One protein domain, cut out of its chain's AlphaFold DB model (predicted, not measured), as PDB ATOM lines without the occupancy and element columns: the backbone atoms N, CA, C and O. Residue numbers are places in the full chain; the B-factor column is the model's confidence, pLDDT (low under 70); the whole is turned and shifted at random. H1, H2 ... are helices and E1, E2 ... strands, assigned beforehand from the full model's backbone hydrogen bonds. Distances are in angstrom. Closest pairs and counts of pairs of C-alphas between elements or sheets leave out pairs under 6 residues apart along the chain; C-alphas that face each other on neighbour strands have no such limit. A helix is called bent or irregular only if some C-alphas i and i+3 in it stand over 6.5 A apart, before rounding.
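AT A GLANCE: This is residues 29 to 140 of the 146 residues of an uncharacterized protein of Gemmatirosa kalamazoonesis (UniProt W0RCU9). A strongly twisted, curled sheet of seven strands makes a half-open trough, and two touching helices, H1 and H4, cover its hollow side, with H4 near both edge strands, E2 and E3. Two short helices, H2 and H3, make a corner at one end of the longest axis, and the long loop of residues 60 to 73 lies toward the other end. The printed part has 112 residues with four named helices and seven named strands, in the order E1, E2, H1, E3, E4, H2, H3, E5, E6, E7, H4; the sheet runs E2, E1, E4, E5, E6, E7, E3, all antiparallel. The class is mixed, helices and strands, and the whole is compact, with a radius of gyration of the C-alphas of 13.8 A and an elongated outline of 40 by 26 by 25 A.

HOW THE PARTS SIT: Begin at the first printed residue, where E1, residues 29 to 32, forms a hairpin with E2, residues 40 to 42, an edge strand; look for N 31 and O 40, 2.8 A apart. On its other side E1 is antiparallel to E4, residues 74 to 79, at 154 degrees, with N 30 and O 77 2.9 A apart. Next comes E5, residues 104 to 109, antiparallel to E4 at 150 degrees, with N 74 and O 108 at 2.7 A. E5 opens a meander, each strand the antiparallel neighbour of the one before: E5, then E6, residues 118 to 120, then E7, residues 125 to 128. Both steps are hairpins, with N 109 and O 118 at 2.8 A and N 126 and O 119 at 2.8 A. E7 is also antiparallel to the other edge strand, E3, residues 55 to 59, with N 59 and O 125 at 2.8 A. From edge to edge the strands' lines turn by 109 degrees and the way across the sheet by 89 degrees. H1, residues 45 to 53, is on the sheet at a height of 7.1 A, but over none of its strands, only just: 2 of its 9 C-alphas fall on E2. H1 touches H4, residues 130 to 138, opposite ways at a steep tilt of 42 degrees; their closest C-alphas, of Leu 51 and Gly 132, are 4.1 A apart. H4 only grazes the sheet. H2, residues 82 to 88, and H3, residues 91 to 96, also only graze it. These two touch only at the corner by their link, and only just, with 3 pairs of C-alphas within 8 A, the closest being those of Thr 87 and Ser 93 at 5.5 A; they stand about perpendicular, at 74 degrees. In H1, H3 and H4 every O i to N i+4 pair is within hydrogen-bond range; in H2 1 of 3 is, beside 3 of 4 O i to N i+3 pairs.

IN THESE COORDINATES: Find C-alpha 29 at (237.734, 210.525, 182.240), where E1 begins. After E2, H1 runs 12.0 A from C-alpha 45 to C-alpha 53, and E3 follows, 10.7 A long. E4 starts with C-alpha 74 at (239.766, 217.008, 191.989) and runs 16.3 A. H2, 10.1 A long, is irregular, only just: C-alphas 83 and 86 are 6.9 A apart. After H3, E5 runs 17.0 A; the shorter E6 and E7 follow. H4 runs 12.2 A and ends with C-alpha 138 at (248.376, 203.969, 188.190).

THE WHOLE: The two C-alphas farthest apart, those of Pro 63 and Ala 86, are 41.0 A apart. The printed part has no cut. The link from E3 to E4, residues 60 to 73, is long. Look there for low confidence: residues 62 to 69 are under 70 in pLDDT, while the mean of the printed part is 92.2.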
ATOM      1  N   VAL A  29     237.892 209.754 181.002       98.69
ATOM      2  CA  VAL A  29     237.734 210.525 182.240       98.69
ATOM      3  C   VAL A  29     238.911 211.480 182.345       98.69
ATOM      4  O   VAL A  29     240.055 211.044 182.468       98.69
ATOM      5  N   LEU A  30     238.642 212.782 182.293       98.56
ATOM      6  CA  LEU A  30     239.631 213.799 182.630       98.56
ATOM      7  C   LEU A  30     239.546 214.114 184.120       98.56
ATOM      8  O   LEU A  30     238.462 214.376 184.639       98.56
ATOM      9  N   VAL A  31     240.702 214.124 184.777       98.50
ATOM     10  CA  VAL A  31     240.873 214.448 186.194       98.50
ATOM     11  C   VAL A  31     241.788 215.657 186.301       98.50
ATOM     12  O   VAL A  31     242.896 215.646 185.761       98.50
ATOM     13  N   TYR A  32     241.323 216.714 186.957       98.12
ATOM     14  CA  TYR A  32     242.014 218.002 186.980       98.12
ATOM     15  C   TYR A  32     241.736 218.780 188.270       98.12
ATOM     16  O   TYR A  32     240.848 218.432 189.041       98.12
ATOM     17  N   GLY A  33     242.534 219.817 188.522       95.19
ATOM     18  CA  GLY A  33     242.432 220.671 189.706       95.19
ATOM     19  C   GLY A  33     243.739 220.747 190.493       95.19
ATOM     20  O   GLY A  33     244.729 220.106 190.155       95.19
ATOM     21  N   ASN A  34     243.725 221.516 191.580       91.62
ATOM     22  CA  ASN A  34     244.933 221.990 192.273       91.62
ATOM     23  C   ASN A  34     245.734 220.912 193.034       91.62
ATOM     24  O   ASN A  34     246.766 221.225 193.621       91.62
ATOM     25  N   LEU A  35     245.265 219.659 193.070       93.94
ATOM     26  CA  LEU A  35     246.021 218.527 193.631       93.94
ATOM     27  C   LEU A  35     246.876 217.802 192.580       93.94
ATOM     28  O   LEU A  35     247.554 216.831 192.909       93.94
ATOM     29  N   LEU A  36     246.833 218.249 191.325       95.38
ATOM     30  CA  LEU A  36     247.612 217.703 190.224       95.38
ATOM     31  C   LEU A  36     248.413 218.827 189.546       95.38
ATOM     32  O   LEU A  36     247.841 219.881 189.276       95.38
ATOM     33  N   PRO A  37     249.702 218.611 189.222       94.62
ATOM     34  CA  PRO A  37     250.483 219.589 188.460       94.62
ATOM     35  C   PRO A  37     249.962 219.731 187.021       94.62
ATOM     36  O   PRO A  37     250.027 220.802 186.431       94.62
ATOM     37  N   GLU A  38     249.410 218.648 186.473       95.88
ATOM     38  CA  GLU A  38     248.810 218.583 185.145       95.88
ATOM     39  C   GLU A  38     247.580 217.679 185.184       95.88
ATOM     40  O   GLU A  38     247.531 216.704 185.942       95.88
ATOM     41  N   ARG A  39     246.596 217.947 184.319       96.88
ATOM     42  CA  ARG A  39     245.434 217.062 184.181       96.88
ATOM     43  C   ARG A  39     245.852 215.646 183.777       96.88
ATOM     44  O   ARG A  39     246.779 215.449 182.993       96.88
ATOM     45  N   ARG A  40     245.108 214.654 184.257       98.06
ATOM     46  CA  ARG A  40     245.266 213.243 183.888       98.06
ATOM     47  C   ARG A  40     244.062 212.780 183.080       98.06
ATOM     48  O   ARG A  40     242.944 213.220 183.329       98.06
ATOM     49  N   ALA A  41     244.299 211.908 182.106       98.19
ATOM     50  CA  ALA A  41     243.261 211.346 181.252       98.19
ATOM     51  C   ALA A  41     243.268 209.821 181.363       98.19
ATOM     52  O   ALA A  41     244.268 209.185 181.036       98.19
ATOM     53  N   LEU A  42     242.149 209.242 181.788       98.50
ATOM     54  CA  LEU A  42     241.927 207.803 181.771       98.50
ATOM     55  C   LEU A  42     241.159 207.467 180.493       98.50
ATOM     56  O   LEU A  42     239.978 207.790 180.364       98.50
ATOM     57  N   VAL A  43     241.850 206.860 179.532       98.19
ATOM     58  CA  VAL A  43     241.327 206.596 178.174       98.19
ATOM     59  C   VAL A  43     241.018 205.119 177.924       98.19
ATOM     60  O   VAL A  43     240.497 204.756 176.872       98.19
ATOM     61  N   SER A  44     241.339 204.250 178.887       97.44
ATOM     62  CA  SER A  44     240.991 202.834 178.818       97.44
ATOM     63  C   SER A  44     239.551 202.638 179.273       97.44
ATOM     64  O   SER A  44     239.210 202.877 180.434       97.44
ATOM     65  N   TRP A  45     238.707 202.153 178.363       95.62
ATOM     66  CA  TRP A  45     237.315 201.827 178.669       95.62
ATOM     67  C   TRP A  45     237.202 200.794 179.803       95.62
ATOM     68  O   TRP A  45     236.339 200.922 180.668       95.62
ATOM     69  N   GLU A  46     238.108 199.811 179.842       96.44
ATOM     70  CA  GLU A  46     238.166 198.796 180.900       96.44
ATOM     71  C   GLU A  46     238.529 199.410 182.258       96.44
ATOM     72  O   GLU A  46     237.876 199.128 183.263       96.44
ATOM     73  N   GLU A  47     239.533 200.288 182.307       97.69
ATOM     74  CA  GLU A  47     239.919 200.948 183.560       97.69
ATOM     75  C   GLU A  47     238.828 201.896 184.058       97.69
ATOM     76  O   GLU A  47     238.550 201.933 185.256       97.69
ATOM     77  N   ASN A  48     238.159 202.605 183.147       97.94
ATOM     78  CA  ASN A  48     237.021 203.457 183.479       97.94
ATOM     79  C   ASN A  48     235.844 202.629 184.006       97.94
ATOM     80  O   ASN A  48     235.228 203.000 185.005       97.94
ATOM     81  N   GLN A  49     235.561 201.473 183.399       96.50
ATOM     82  CA  GLN A  49     234.553 200.546 183.909       96.50
ATOM     83  C   GLN A  49     234.923 200.042 185.305       96.50
ATOM     84  O   GLN A  49     234.081 200.061 186.199       96.50
ATOM     85  N   LYS A  50     236.179 199.634 185.514       97.19
ATOM     86  CA  LYS A  50     236.678 199.171 186.813       97.19
ATOM     87  C   LYS A  50     236.570 200.257 187.882       97.19
ATOM     88  O   LYS A  50     236.134 199.970 188.995       97.19
ATOM     89  N   LEU A  51     236.910 201.500 187.539       97.81
ATOM     90  CA  LEU A  51     236.768 202.651 188.423       97.81
ATOM     91  C   LEU A  51     235.310 202.850 188.847       97.81
ATOM     92  O   LEU A  51     235.027 202.909 190.041       97.81
ATOM     93  N   LEU A  52     234.379 202.890 187.891       95.94
ATOM     94  CA  LEU A  52     232.961 203.100 188.189       95.94
ATOM     95  C   LEU A  52     232.315 201.910 188.906       95.94
ATOM     96  O   LEU A  52     231.472 202.098 189.778       95.94
ATOM     97  N   ALA A  53     232.723 200.685 188.579       95.56
ATOM     98  CA  ALA A  53     232.250 199.480 189.250       95.56
ATOM     99  C   ALA A  53     232.742 199.375 190.703       95.56
ATOM    100  O   ALA A  53     232.098 198.704 191.502       95.56
ATOM    101  N   SER A  54     233.846 200.047 191.054       96.56
ATOM    102  CA  SER A  54     234.370 200.088 192.426       96.56
ATOM    103  C   SER A  54     233.581 201.000 193.371       96.56
ATOM    104  O   SER A  54     233.840 200.997 194.574       96.56
ATOM    105  N   LEU A  55     232.669 201.820 192.837       94.88
ATOM    106  CA  LEU A  55     231.909 202.770 193.637       94.88
ATOM    107  C   LEU A  55     230.885 202.035 194.503       94.88
ATOM    108  O   LEU A  55     230.064 201.262 194.005       94.88
ATOM    109  N   GLY A  56     230.932 202.324 195.801       93.31
ATOM    110  CA  GLY A  56     229.968 201.826 196.772       93.31
ATOM    111  C   GLY A  56     228.551 202.397 196.591       93.31
ATOM    112  O   GLY A  56     228.273 203.167 195.654       93.31
ATOM    113  N   PRO A  57     227.632 202.037 197.505       91.56
ATOM    114  CA  PRO A  57     226.329 202.682 197.577       91.56
ATOM    115  C   PRO A  57     226.483 204.189 197.809       91.56
ATOM    116  O   PRO A  57     227.516 204.673 198.283       91.56
ATOM    117  N   GLU A  58     225.443 204.931 197.440       88.81
ATOM    118  CA  GLU A  58     225.375 206.356 197.744       88.81
ATOM    119  C   GLU A  58     225.364 206.564 199.258       88.81
ATOM    120  O   GLU A  58     224.719 205.819 199.995       88.81
ATOM    121  N   THR A  59     226.116 207.551 199.723       82.56
ATOM    122  CA  THR A  59     226.286 207.859 201.134       82.56
ATOM    123  C   THR A  59     226.242 209.363 201.364       82.56
ATOM    124  O   THR A  59     226.508 210.169 200.463       82.56
ATOM    125  N   VAL A  60     225.900 209.737 202.593       76.62
ATOM    126  CA  VAL A  60     225.957 211.118 203.069       76.62
ATOM    127  C   VAL A  60     227.408 211.449 203.408       76.62
ATOM    128  O   VAL A  60     228.142 210.617 203.941       76.62
ATOM    129  N   LEU A  61     227.847 212.662 203.075       70.06
ATOM    130  CA  LEU A  61     229.217 213.080 203.346       70.06
ATOM    131  C   LEU A  61     229.569 213.049 204.835       70.06
ATOM    132  O   LEU A  61     228.785 213.531 205.652       70.06
ATOM    133  N   PRO A  62     230.812 212.672 205.175       62.12
ATOM    134  CA  PRO A  62     231.428 213.127 206.410       62.12
ATOM    135  C   PRO A  62     231.515 214.668 206.421       62.12
ATOM    136  O   PRO A  62     231.831 215.260 205.373       62.12
ATOM    137  N   PRO A  63     231.296 215.326 207.575       61.62
ATOM    138  CA  PRO A  63     231.491 216.769 207.728       61.62
ATOM    139  C   PRO A  63     232.829 217.237 207.124       61.62
ATOM    140  O   PRO A  63     233.835 216.538 207.215       61.62
ATOM    141  N   GLY A  64     232.844 218.398 206.459       64.06
ATOM    142  CA  GLY A  64     234.065 218.971 205.860       64.06
ATOM    143  C   GLY A  64     234.428 218.487 204.445       64.06
ATOM    144  O   GLY A  64     235.397 218.981 203.868       64.06
ATOM    145  N   THR A  65     233.643 217.582 203.846       65.06
ATOM    146  CA  THR A  65     233.857 217.091 202.462       65.06
ATOM    147  C   THR A  65     233.099 217.906 201.392       65.06
ATOM    148  O   THR A  65     233.191 217.620 200.200       65.06
ATOM    149  N   ALA A  66     232.334 218.928 201.788       62.66
ATOM    150  CA  ALA A  66     231.587 219.777 200.859       62.66
ATOM    151  C   ALA A  66     232.512 220.663 200.001       62.66
ATOM    152  O   ALA A  66     233.653 220.945 200.368       62.66
ATOM    153  N   ARG A  67     232.006 221.148 198.860       57.47
ATOM    154  CA  ARG A  67     232.689 222.148 198.025       57.47
ATOM    155  C   ARG A  67     232.915 223.420 198.858       57.47
ATOM    156  O   ARG A  67     231.953 224.095 199.197       57.47
ATOM    157  N   GLY A  68     234.172 223.706 199.206       55.09
ATOM    158  CA  GLY A  68     234.550 224.802 200.113       55.09
ATOM    159  C   GLY A  68     234.872 224.378 201.553       55.09
ATOM    160  O   GLY A  68     235.250 225.223 202.354       55.09
ATOM    161  N   GLY A  69     234.757 223.088 201.883       66.44
ATOM    162  CA  GLY A  69     235.277 222.526 203.129       66.44
ATOM    163  C   GLY A  69     236.799 222.340 203.106       66.44
ATOM    164  O   GLY A  69     237.470 222.599 202.107       66.44
ATOM    165  N   GLU A  70     237.357 221.831 204.205       71.75
ATOM    166  CA  GLU A  70     238.805 221.617 204.349       71.75
ATOM    167  C   GLU A  70     239.380 220.551 203.407       71.75
ATOM    168  O   GLU A  70     240.600 220.460 203.216       71.75
ATOM    169  N   ARG A  71     238.528 219.687 202.848       82.38
ATOM    170  CA  ARG A  71     238.969 218.590 201.994       82.38
ATOM    171  C   ARG A  71     239.026 219.029 200.536       82.38
ATOM    172  O   ARG A  71     238.009 219.143 199.854       82.38
ATOM    173  N   ARG A  72     240.248 219.222 200.041       87.31
ATOM    174  CA  ARG A  72     240.507 219.521 198.628       87.31
ATOM    175  C   ARG A  72     240.083 218.345 197.743       87.31
ATOM    176  O   ARG A  72     240.391 217.192 198.045       87.31
ATOM    177  N   GLY A  73     239.387 218.658 196.655       92.00
ATOM    178  CA  GLY A  73     238.949 217.699 195.644       92.00
ATOM    179  C   GLY A  73     239.593 217.959 194.283       92.00
ATOM    180  O   GLY A  73     240.166 219.019 194.033       92.00
ATOM    181  N   LEU A  74     239.476 216.966 193.413       95.75
ATOM    182  CA  LEU A  74     239.766 217.008 191.989       95.75
ATOM    183  C   LEU A  74     238.448 216.990 191.222       95.75
ATOM    184  O   LEU A  74     237.510 216.287 191.593       95.75
ATOM    185  N   GLU A  75     238.384 217.745 190.139       97.12
ATOM    186  CA  GLU A  75     237.246 217.768 189.237       97.12
ATOM    187  C   GLU A  75     237.334 216.616 188.237       97.12
ATOM    188  O   GLU A  75     238.421 216.210 187.808       97.12
ATOM    189  N   LEU A  76     236.167 216.094 187.866       98.31
ATOM    190  CA  LEU A  76     236.011 215.029 186.888       98.31
ATOM    191  C   LEU A  76     235.189 215.534 185.703       98.31
ATOM    192  O   LEU A  76     234.116 216.115 185.875       98.31
ATOM    193  N   ALA A  77     235.667 215.252 184.497       98.44
ATOM    194  CA  ALA A  77     234.935 215.443 183.252       98.44
ATOM    195  C   ALA A  77     234.855 214.094 182.522       98.44
ATOM    196  O   ALA A  77     235.876 213.530 182.124       98.44
ATOM    197  N   LEU A  78     233.641 213.549 182.415       98.50
ATOM    198  CA  LEU A  78     233.365 212.215 181.891       98.50
ATOM    199  C   LEU A  78     232.732 212.322 180.502       98.50
ATOM    200  O   LEU A  78     231.702 212.972 180.313       98.50
ATOM    201  N   PHE A  79     233.351 211.648 179.538       98.19
ATOM    202  CA  PHE A  79     232.980 211.687 178.129       98.19
ATOM    203  C   PHE A  79     232.318 210.365 177.734       98.19
ATOM    204  O   PHE A  79     232.983 209.359 177.461       98.19
ATOM    205  N   TRP A  80     230.988 210.361 177.728       97.12
ATOM    206  CA  TRP A  80     230.170 209.189 177.423       97.12
ATOM    207  C   TRP A  80     229.662 209.189 175.990       97.12
ATOM    208  O   TRP A  80     229.392 210.241 175.414       97.12
ATOM    209  N   GLY A  81     229.435 207.993 175.456       95.31
ATOM    210  CA  GLY A  81     228.915 207.800 174.105       95.31
ATOM    211  C   GLY A  81     230.017 207.512 173.091       95.31
ATOM    212  O   GLY A  81     231.170 207.917 173.243       95.31
ATOM    213  N   TRP A  82     229.660 206.745 172.068       94.81
ATOM    214  CA  TRP A  82     230.577 206.187 171.074       94.81
ATOM    215  C   TRP A  82     231.364 207.246 170.291       94.81
ATOM    216  O   TRP A  82     232.467 206.950 169.836       94.81
ATOM    217  N   GLN A  83     230.857 208.477 170.189       95.44
ATOM    218  CA  GLN A  83     231.528 209.578 169.499       95.44
ATOM    219  C   GLN A  83     232.909 209.910 170.092       95.44
ATOM    220  O   GLN A  83     233.784 210.401 169.387       95.44
ATOM    221  N   TRP A  84     233.152 209.578 171.366       97.38
ATOM    222  CA  TRP A  84     234.444 209.801 172.027       97.38
ATOM    223  C   TRP A  84     235.448 208.657 171.851       97.38
ATOM    224  O   TRP A  84     236.604 208.800 172.247       97.38
ATOM    225  N   LYS A  85     235.048 207.535 171.234       96.38
ATOM    226  CA  LYS A  85     235.914 206.364 171.026       96.38
ATOM    227  C   LYS A  85     237.156 206.704 170.204       96.38
ATOM    228  O   LYS A  85     238.261 206.328 170.583       96.38
ATOM    229  N   ALA A  86     236.976 207.417 169.089       96.50
ATOM    230  CA  ALA A  86     238.087 207.819 168.228       96.50
ATOM    231  C   ALA A  86     239.051 208.751 168.974       96.50
ATOM    232  O   ALA A  86     240.262 208.553 168.935       96.50
ATOM    233  N   THR A  87     238.508 209.707 169.734       97.62
ATOM    234  CA  THR A  87     239.295 210.608 170.581       97.62
ATOM    235  C   THR A  87     240.113 209.838 171.613       97.62
ATOM    236  O   THR A  87     241.291 210.134 171.764       97.62
ATOM    237  N   ALA A  88     239.543 208.827 172.275       97.25
ATOM    238  CA  ALA A  88     240.250 208.026 173.280       97.25
ATOM    239  C   ALA A  88     241.465 207.274 172.703       97.25
ATOM    240  O   ALA A  88     242.460 207.088 173.400       97.25
ATOM    241  N   GLY A  89     241.405 206.885 171.424       96.44
ATOM    242  CA  GLY A  89     242.504 206.226 170.710       96.44
ATOM    243  C   GLY A  89     243.575 207.171 170.150       96.44
ATOM    244  O   GLY A  89     244.576 206.691 169.626       96.44
ATOM    245  N   ALA A  90     243.393 208.491 170.243       97.06
ATOM    246  CA  ALA A  90     244.266 209.483 169.619       97.06
ATOM    247  C   ALA A  90     244.878 210.434 170.669       97.06
ATOM    248  O   ALA A  90     244.235 211.410 171.064       97.06
ATOM    249  N   PRO A  91     246.141 210.227 171.105       95.38
ATOM    250  CA  PRO A  91     246.753 211.006 172.187       95.38
ATOM    251  C   PRO A  91     246.738 212.525 171.975       95.38
ATOM    252  O   PRO A  91     246.535 213.280 172.923       95.38
ATOM    253  N   ALA A  92     246.926 212.990 170.736       96.94
ATOM    254  CA  ALA A  92     246.848 214.415 170.411       96.94
ATOM    255  C   ALA A  92     245.438 214.980 170.645       96.94
ATOM    256  O   ALA A  92     245.295 216.050 171.233       96.94
ATOM    257  N   SER A  93     244.402 214.230 170.266       97.31
ATOM    258  CA  SER A  93     243.006 214.615 170.473       97.31
ATOM    259  C   SER A  93     242.636 214.613 171.954       97.31
ATOM    260  O   SER A  93     242.009 215.561 172.417       97.31
ATOM    261  N   VAL A  94     243.093 213.621 172.730       97.44
ATOM    262  CA  VAL A  94     242.928 213.607 174.198       97.44
ATOM    263  C   VAL A  94     243.586 214.831 174.832       97.44
ATOM    264  O   VAL A  94     242.985 215.485 175.682       97.44
ATOM    265  N   ARG A  95     244.802 215.186 174.398       96.56
ATOM    266  CA  ARG A  95     245.490 216.394 174.875       96.56
ATOM    267  C   ARG A  95     244.774 217.682 174.489       96.56
ATOM    268  O   ARG A  95     244.949 218.658 175.202       96.56
ATOM    269  N   ALA A  96     243.987 217.706 173.418       97.25
ATOM    270  CA  ALA A  96     243.225 218.884 173.009       97.25
ATOM    271  C   ALA A  96     241.866 219.016 173.726       97.25
ATOM    272  O   ALA A  96     241.240 220.075 173.647       97.25
ATOM    273  N   LEU A  97     241.409 217.970 174.429       97.25
ATOM    274  CA  LEU A  97     240.129 217.995 175.132       97.25
ATOM    275  C   LEU A  97     240.104 219.044 176.238       97.25
ATOM    276  O   LEU A  97     241.049 219.198 177.021       97.25
ATOM    277  N   ARG A  98     238.960 219.714 176.335       97.69
ATOM    278  CA  ARG A  98     238.642 220.634 177.419       97.69
ATOM    279  C   ARG A  98     237.536 220.046 178.296       97.69
ATOM    280  O   ARG A  98     236.612 219.432 177.753       97.69
ATOM    281  N   PRO A  99     237.595 220.212 179.630       97.75
ATOM    282  CA  PRO A  99     236.586 219.663 180.534       97.75
ATOM    283  C   PRO A  99     235.146 220.063 180.193       97.75
ATOM    284  O   PRO A  99     234.219 219.295 180.442       97.75
ATOM    285  N   GLU A 100     234.941 221.230 179.582       97.81
ATOM    286  CA  GLU A 100     233.615 221.756 179.257       97.81
ATOM    287  C   GLU A 100     232.888 220.961 178.177       97.81
ATOM    288  O   GLU A 100     231.670 221.055 178.071       97.81
ATOM    289  N   GLN A 101     233.626 220.169 177.403       98.06
ATOM    290  CA  GLN A 101     233.080 219.319 176.352       98.06
ATOM    291  C   GLN A 101     232.498 218.004 176.897       98.06
ATOM    292  O   GLN A 101     231.870 217.258 176.146       98.06
ATOM    293  N   ALA A 102     232.719 217.691 178.178       97.88
ATOM    294  CA  ALA A 102     232.170 216.495 178.799       97.88
ATOM    295  C   ALA A 102     230.660 216.615 179.014       97.88
ATOM    296  O   ALA A 102     230.151 217.655 179.430       97.88
ATOM    297  N   ASN A 103     229.951 215.508 178.804       96.81
ATOM    298  CA  ASN A 103     228.507 215.425 178.998       96.81
ATOM    299  C   ASN A 103     228.102 214.954 180.403       96.81
ATOM    300  O   ASN A 103     226.917 214.924 180.721       96.81
ATOM    301  N   GLN A 104     229.067 214.615 181.259       96.62
ATOM    302  CA  GLN A 104     228.859 214.486 182.697       96.62
ATOM    303  C   GLN A 104     230.065 215.056 183.446       96.62
ATOM    304  O   GLN A 104     231.213 214.879 183.036       96.62
ATOM    305  N   ARG A 105     229.805 215.733 184.565       96.56
ATOM    306  CA  ARG A 105     230.833 216.254 185.469       96.56
ATOM    307  C   ARG A 105     230.692 215.635 186.852       96.56
ATOM    308  O   ARG A 105     229.627 215.131 187.209       96.56
ATOM    309  N   GLY A 106     231.767 215.685 187.621       95.12
ATOM    310  CA  GLY A 106     231.806 215.143 188.967       95.12
ATOM    311  C   GLY A 106     232.993 215.653 189.764       95.12
ATOM    312  O   GLY A 106     233.740 216.518 189.307       95.12
ATOM    313  N   TRP A 107     233.171 215.080 190.946       95.25
ATOM    314  CA  TRP A 107     234.312 215.360 191.808       95.25
ATOM    315  C   TRP A 107     234.868 214.075 192.398       95.25
ATOM    316  O   TRP A 107     234.133 213.122 192.654       95.25
ATOM    317  N   TYR A 108     236.167 214.082 192.654       95.94
ATOM    318  CA  TYR A 108     236.884 213.071 193.406       95.94
ATOM    319  C   TYR A 108     237.596 213.719 194.589       95.94
ATOM    320  O   TYR A 108     238.333 214.685 194.429       95.94
ATOM    321  N   TYR A 109     237.422 213.160 195.776       94.62
ATOM    322  CA  TYR A 109     238.092 213.605 196.987       94.62
ATOM    323  C   TYR A 109     239.007 212.473 197.469       94.62
ATOM    324  O   TYR A 109     238.500 211.442 197.930       94.62
ATOM    325  N   PRO A 110     240.343 212.628 197.388       95.44
ATOM    326  CA  PRO A 110     241.295 211.664 197.943       95.44
ATOM    327  C   PRO A 110     241.072 211.463 199.437       95.44
ATOM    328  O   PRO A 110     240.581 212.375 200.106       95.44
ATOM    329  N   ALA A 111     241.411 210.292 199.980       93.81
ATOM    330  CA  ALA A 111     241.298 210.035 201.418       93.81
ATOM    331  C   ALA A 111     242.054 211.104 202.230       93.81
ATOM    332  O   ALA A 111     243.139 211.516 201.824       93.81
ATOM    333  N   LYS A 112     241.499 211.543 203.360       91.44
ATOM    334  CA  LYS A 112     242.127 212.516 204.271       91.44
ATOM    335  C   LYS A 112     241.866 212.055 205.699       91.44
ATOM    336  O   LYS A 112     240.725 211.730 206.011       91.44
ATOM    337  N   ASP A 113     242.903 211.976 206.528       88.38
ATOM    338  CA  ASP A 113     242.808 211.435 207.889       88.38
ATOM    339  C   ASP A 113     242.100 210.062 207.906       88.38
ATOM    340  O   ASP A 113     242.516 209.132 207.200       88.38
ATOM    341  N   GLN A 114     241.008 209.952 208.667       87.25
ATOM    342  CA  GLN A 114     240.138 208.775 208.755       87.25
ATOM    343  C   GLN A 114     239.047 208.739 207.666       87.25
ATOM    344  O   GLN A 114     238.367 207.728 207.507       87.25
ATOM    345  N   ALA A 115     238.861 209.815 206.897       89.19
ATOM    346  CA  ALA A 115     237.825 209.881 205.874       89.19
ATOM    347  C   ALA A 115     238.242 209.104 204.606       89.19
ATOM    348  O   ALA A 115     239.300 209.384 204.021       89.19
ATOM    349  N   PRO A 116     237.407 208.163 204.115       92.88
ATOM    350  CA  PRO A 116     237.715 207.380 202.925       92.88
ATOM    351  C   PRO A 116     237.635 208.241 201.666       92.88
ATOM    352  O   PRO A 116     236.946 209.264 201.634       92.88
ATOM    353  N   ALA A 117     238.320 207.821 200.603       94.81
ATOM    354  CA  ALA A 117     238.226 208.455 199.291       94.81
ATOM    355  C   ALA A 117     236.799 208.345 198.726       94.81
ATOM    356  O   ALA A 117     236.205 207.266 198.756       94.81
ATOM    357  N   VAL A 118     236.256 209.444 198.199       94.69
ATOM    358  CA  VAL A 118     234.878 209.489 197.679       94.69
ATOM    359  C   VAL A 118     234.805 210.151 196.308       94.69
ATOM    360  O   VAL A 118     235.624 211.008 195.982       94.69
ATOM    361  N   MET A 119     233.808 209.774 195.512       94.81
ATOM    362  CA  MET A 119     233.444 210.432 194.256       94.81
ATOM    363  C   MET A 119     231.982 210.855 194.249       94.81
ATOM    364  O   MET A 119     231.147 210.223 194.890       94.81
ATOM    365  N   THR A 120     231.672 211.873 193.455       92.12
ATOM    366  CA  THR A 120     230.306 212.245 193.083       92.12
ATOM    367  C   THR A 120     230.192 212.350 191.567       92.12
ATOM    368  O   THR A 120     231.055 212.933 190.910       92.12
ATOM    369  N   LEU A 121     229.139 211.744 191.020       89.44
ATOM    370  CA  LEU A 121     228.814 211.684 189.594       89.44
ATOM    371  C   LEU A 121     227.326 212.028 189.420       89.44
ATOM    372  O   LEU A 121     226.529 211.184 189.020       89.44
ATOM    373  N   GLY A 122     226.938 213.248 189.794       82.62
ATOM    374  CA  GLY A 122     225.537 213.665 189.900       82.62
ATOM    375  C   GLY A 122     225.182 214.012 191.342       82.62
ATOM    376  O   GLY A 122     225.851 214.847 191.948       82.62
ATOM    377  N   SER A 123     224.141 213.385 191.891       76.06
ATOM    378  CA  SER A 123     223.787 213.523 193.305       76.06
ATOM    379  C   SER A 123     224.555 212.525 194.173       76.06
ATOM    380  O   SER A 123     224.813 211.391 193.769       76.06
ATOM    381  N   GLY A 124     224.930 212.978 195.368       83.69
ATOM    382  CA  GLY A 124     225.491 212.134 196.415       83.69
ATOM    383  C   GLY A 124     226.939 211.702 196.210       83.69
ATOM    384  O   GLY A 124     227.579 211.959 195.185       83.69
ATOM    385  N   PHE A 125     227.465 211.062 197.250       90.12
ATOM    386  CA  PHE A 125     228.848 210.617 197.319       90.12
ATOM    387  C   PHE A 125     228.911 209.109 197.393       90.12
ATOM    388  O   PHE A 125     228.024 208.460 197.933       90.12
ATOM    389  N   ARG A 126     229.973 208.540 196.840       93.31
ATOM    390  CA  ARG A 126     230.211 207.100 196.829       93.31
ATOM    391  C   ARG A 126     231.648 206.851 197.219       93.31
ATOM    392  O   ARG A 126     232.552 207.481 196.669       93.31
ATOM    393  N   VAL A 127     231.858 205.944 198.165       94.81
ATOM    394  CA  VAL A 127     233.205 205.503 198.540       94.81
ATOM    395  C   VAL A 127     233.841 204.800 197.347       94.81
ATOM    396  O   VAL A 127     233.199 203.982 196.688       94.81
ATOM    397  N   VAL A 128     235.095 205.140 197.060       96.81
ATOM    398  CA  VAL A 128     235.877 204.498 196.000       96.81
ATOM    399  C   VAL A 128     236.543 203.256 196.577       96.81
ATOM    400  O   VAL A 128     237.388 203.373 197.464       96.81
ATOM    401  N   GLY A 129     236.175 202.078 196.077       97.25
ATOM    402  CA  GLY A 129     236.797 200.818 196.481       97.25
ATOM    403  C   GLY A 129     238.241 200.666 195.989       97.25
ATOM    404  O   GLY A 129     238.702 201.372 195.086       97.25
ATOM    405  N   ASP A 130     238.954 199.688 196.546       98.25
ATOM    406  CA  ASP A 130     240.389 199.472 196.305       98.25
ATOM    407  C   ASP A 130     240.750 199.291 194.828       98.25
ATOM    408  O   ASP A 130     241.777 199.788 194.359       98.25
ATOM    409  N   SER A 131     239.884 198.619 194.067       98.00
ATOM    410  CA  SER A 131     240.077 198.398 192.634       98.00
ATOM    411  C   SER A 131     240.057 199.704 191.830       98.00
ATOM    412  O   SER A 131     240.832 199.834 190.881       98.00
ATOM    413  N   GLY A 132     239.236 200.680 192.227       98.31
ATOM    414  CA  GLY A 132     239.211 202.021 191.647       98.31
ATOM    415  C   GLY A 132     240.390 202.870 192.107       98.31
ATOM    416  O   GLY A 132     241.032 203.524 191.289       98.31
ATOM    417  N   LEU A 133     240.757 202.792 193.390       98.62
ATOM    418  CA  LEU A 133     241.956 203.464 193.905       98.62
ATOM    419  C   LEU A 133     243.229 202.985 193.201       98.62
ATOM    420  O   LEU A 133     244.124 203.786 192.933       98.62
ATOM    421  N   ALA A 134     243.312 201.698 192.864       98.62
ATOM    422  CA  ALA A 134     244.417 201.153 192.084       98.62
ATOM    423  C   ALA A 134     244.491 201.756 190.671       98.62
ATOM    424  O   ALA A 134     245.589 202.080 190.219       98.62
ATOM    425  N   VAL A 135     243.346 201.953 190.001       98.62
ATOM    426  CA  VAL A 135     243.288 202.651 188.704       98.62
ATOM    427  C   VAL A 135     243.797 204.083 188.861       98.62
ATOM    428  O   VAL A 135     244.741 204.467 188.180       98.62
ATOM    429  N   LEU A 136     243.252 204.856 189.803       98.56
ATOM    430  CA  LEU A 136     243.663 206.250 190.021       98.56
ATOM    431  C   LEU A 136     245.170 206.374 190.284       98.56
ATOM    432  O   LEU A 136     245.850 207.185 189.656       98.56
ATOM    433  N   ARG A 137     245.713 205.517 191.156       98.38
ATOM    434  CA  ARG A 137     247.138 205.509 191.499       98.38
ATOM    435  C   ARG A 137     248.032 205.224 190.296       98.38
ATOM    436  O   ARG A 137     249.063 205.872 190.156       98.38
ATOM    437  N   ARG A 138     247.635 204.293 189.422       98.31
ATOM    438  CA  ARG A 138     248.376 203.969 188.190       98.31
ATOM    439  C   ARG A 138     248.521 205.180 187.266       98.31
ATOM    440  O   ARG A 138     249.536 205.314 186.597       98.31
ATOM    441  N   HIS A 139     247.537 206.077 187.284       98.06
ATOM    442  CA  HIS A 139     247.530 207.328 186.518       98.06
ATOM    443  C   HIS A 139     248.153 208.515 187.272       98.06
ATOM    444  O   HIS A 139     248.050 209.659 186.831       98.06
ATOM    445  N   GLY A 140     248.795 208.268 188.420       97.81
ATOM    446  CA  GLY A 140     249.415 209.307 189.242       97.81
ATOM    447  C   GLY A 140     248.409 210.243 189.914       97.81
ATOM    448  O   GLY A 140     248.764 211.364 190.268       97.81
TER     449      GLY A 140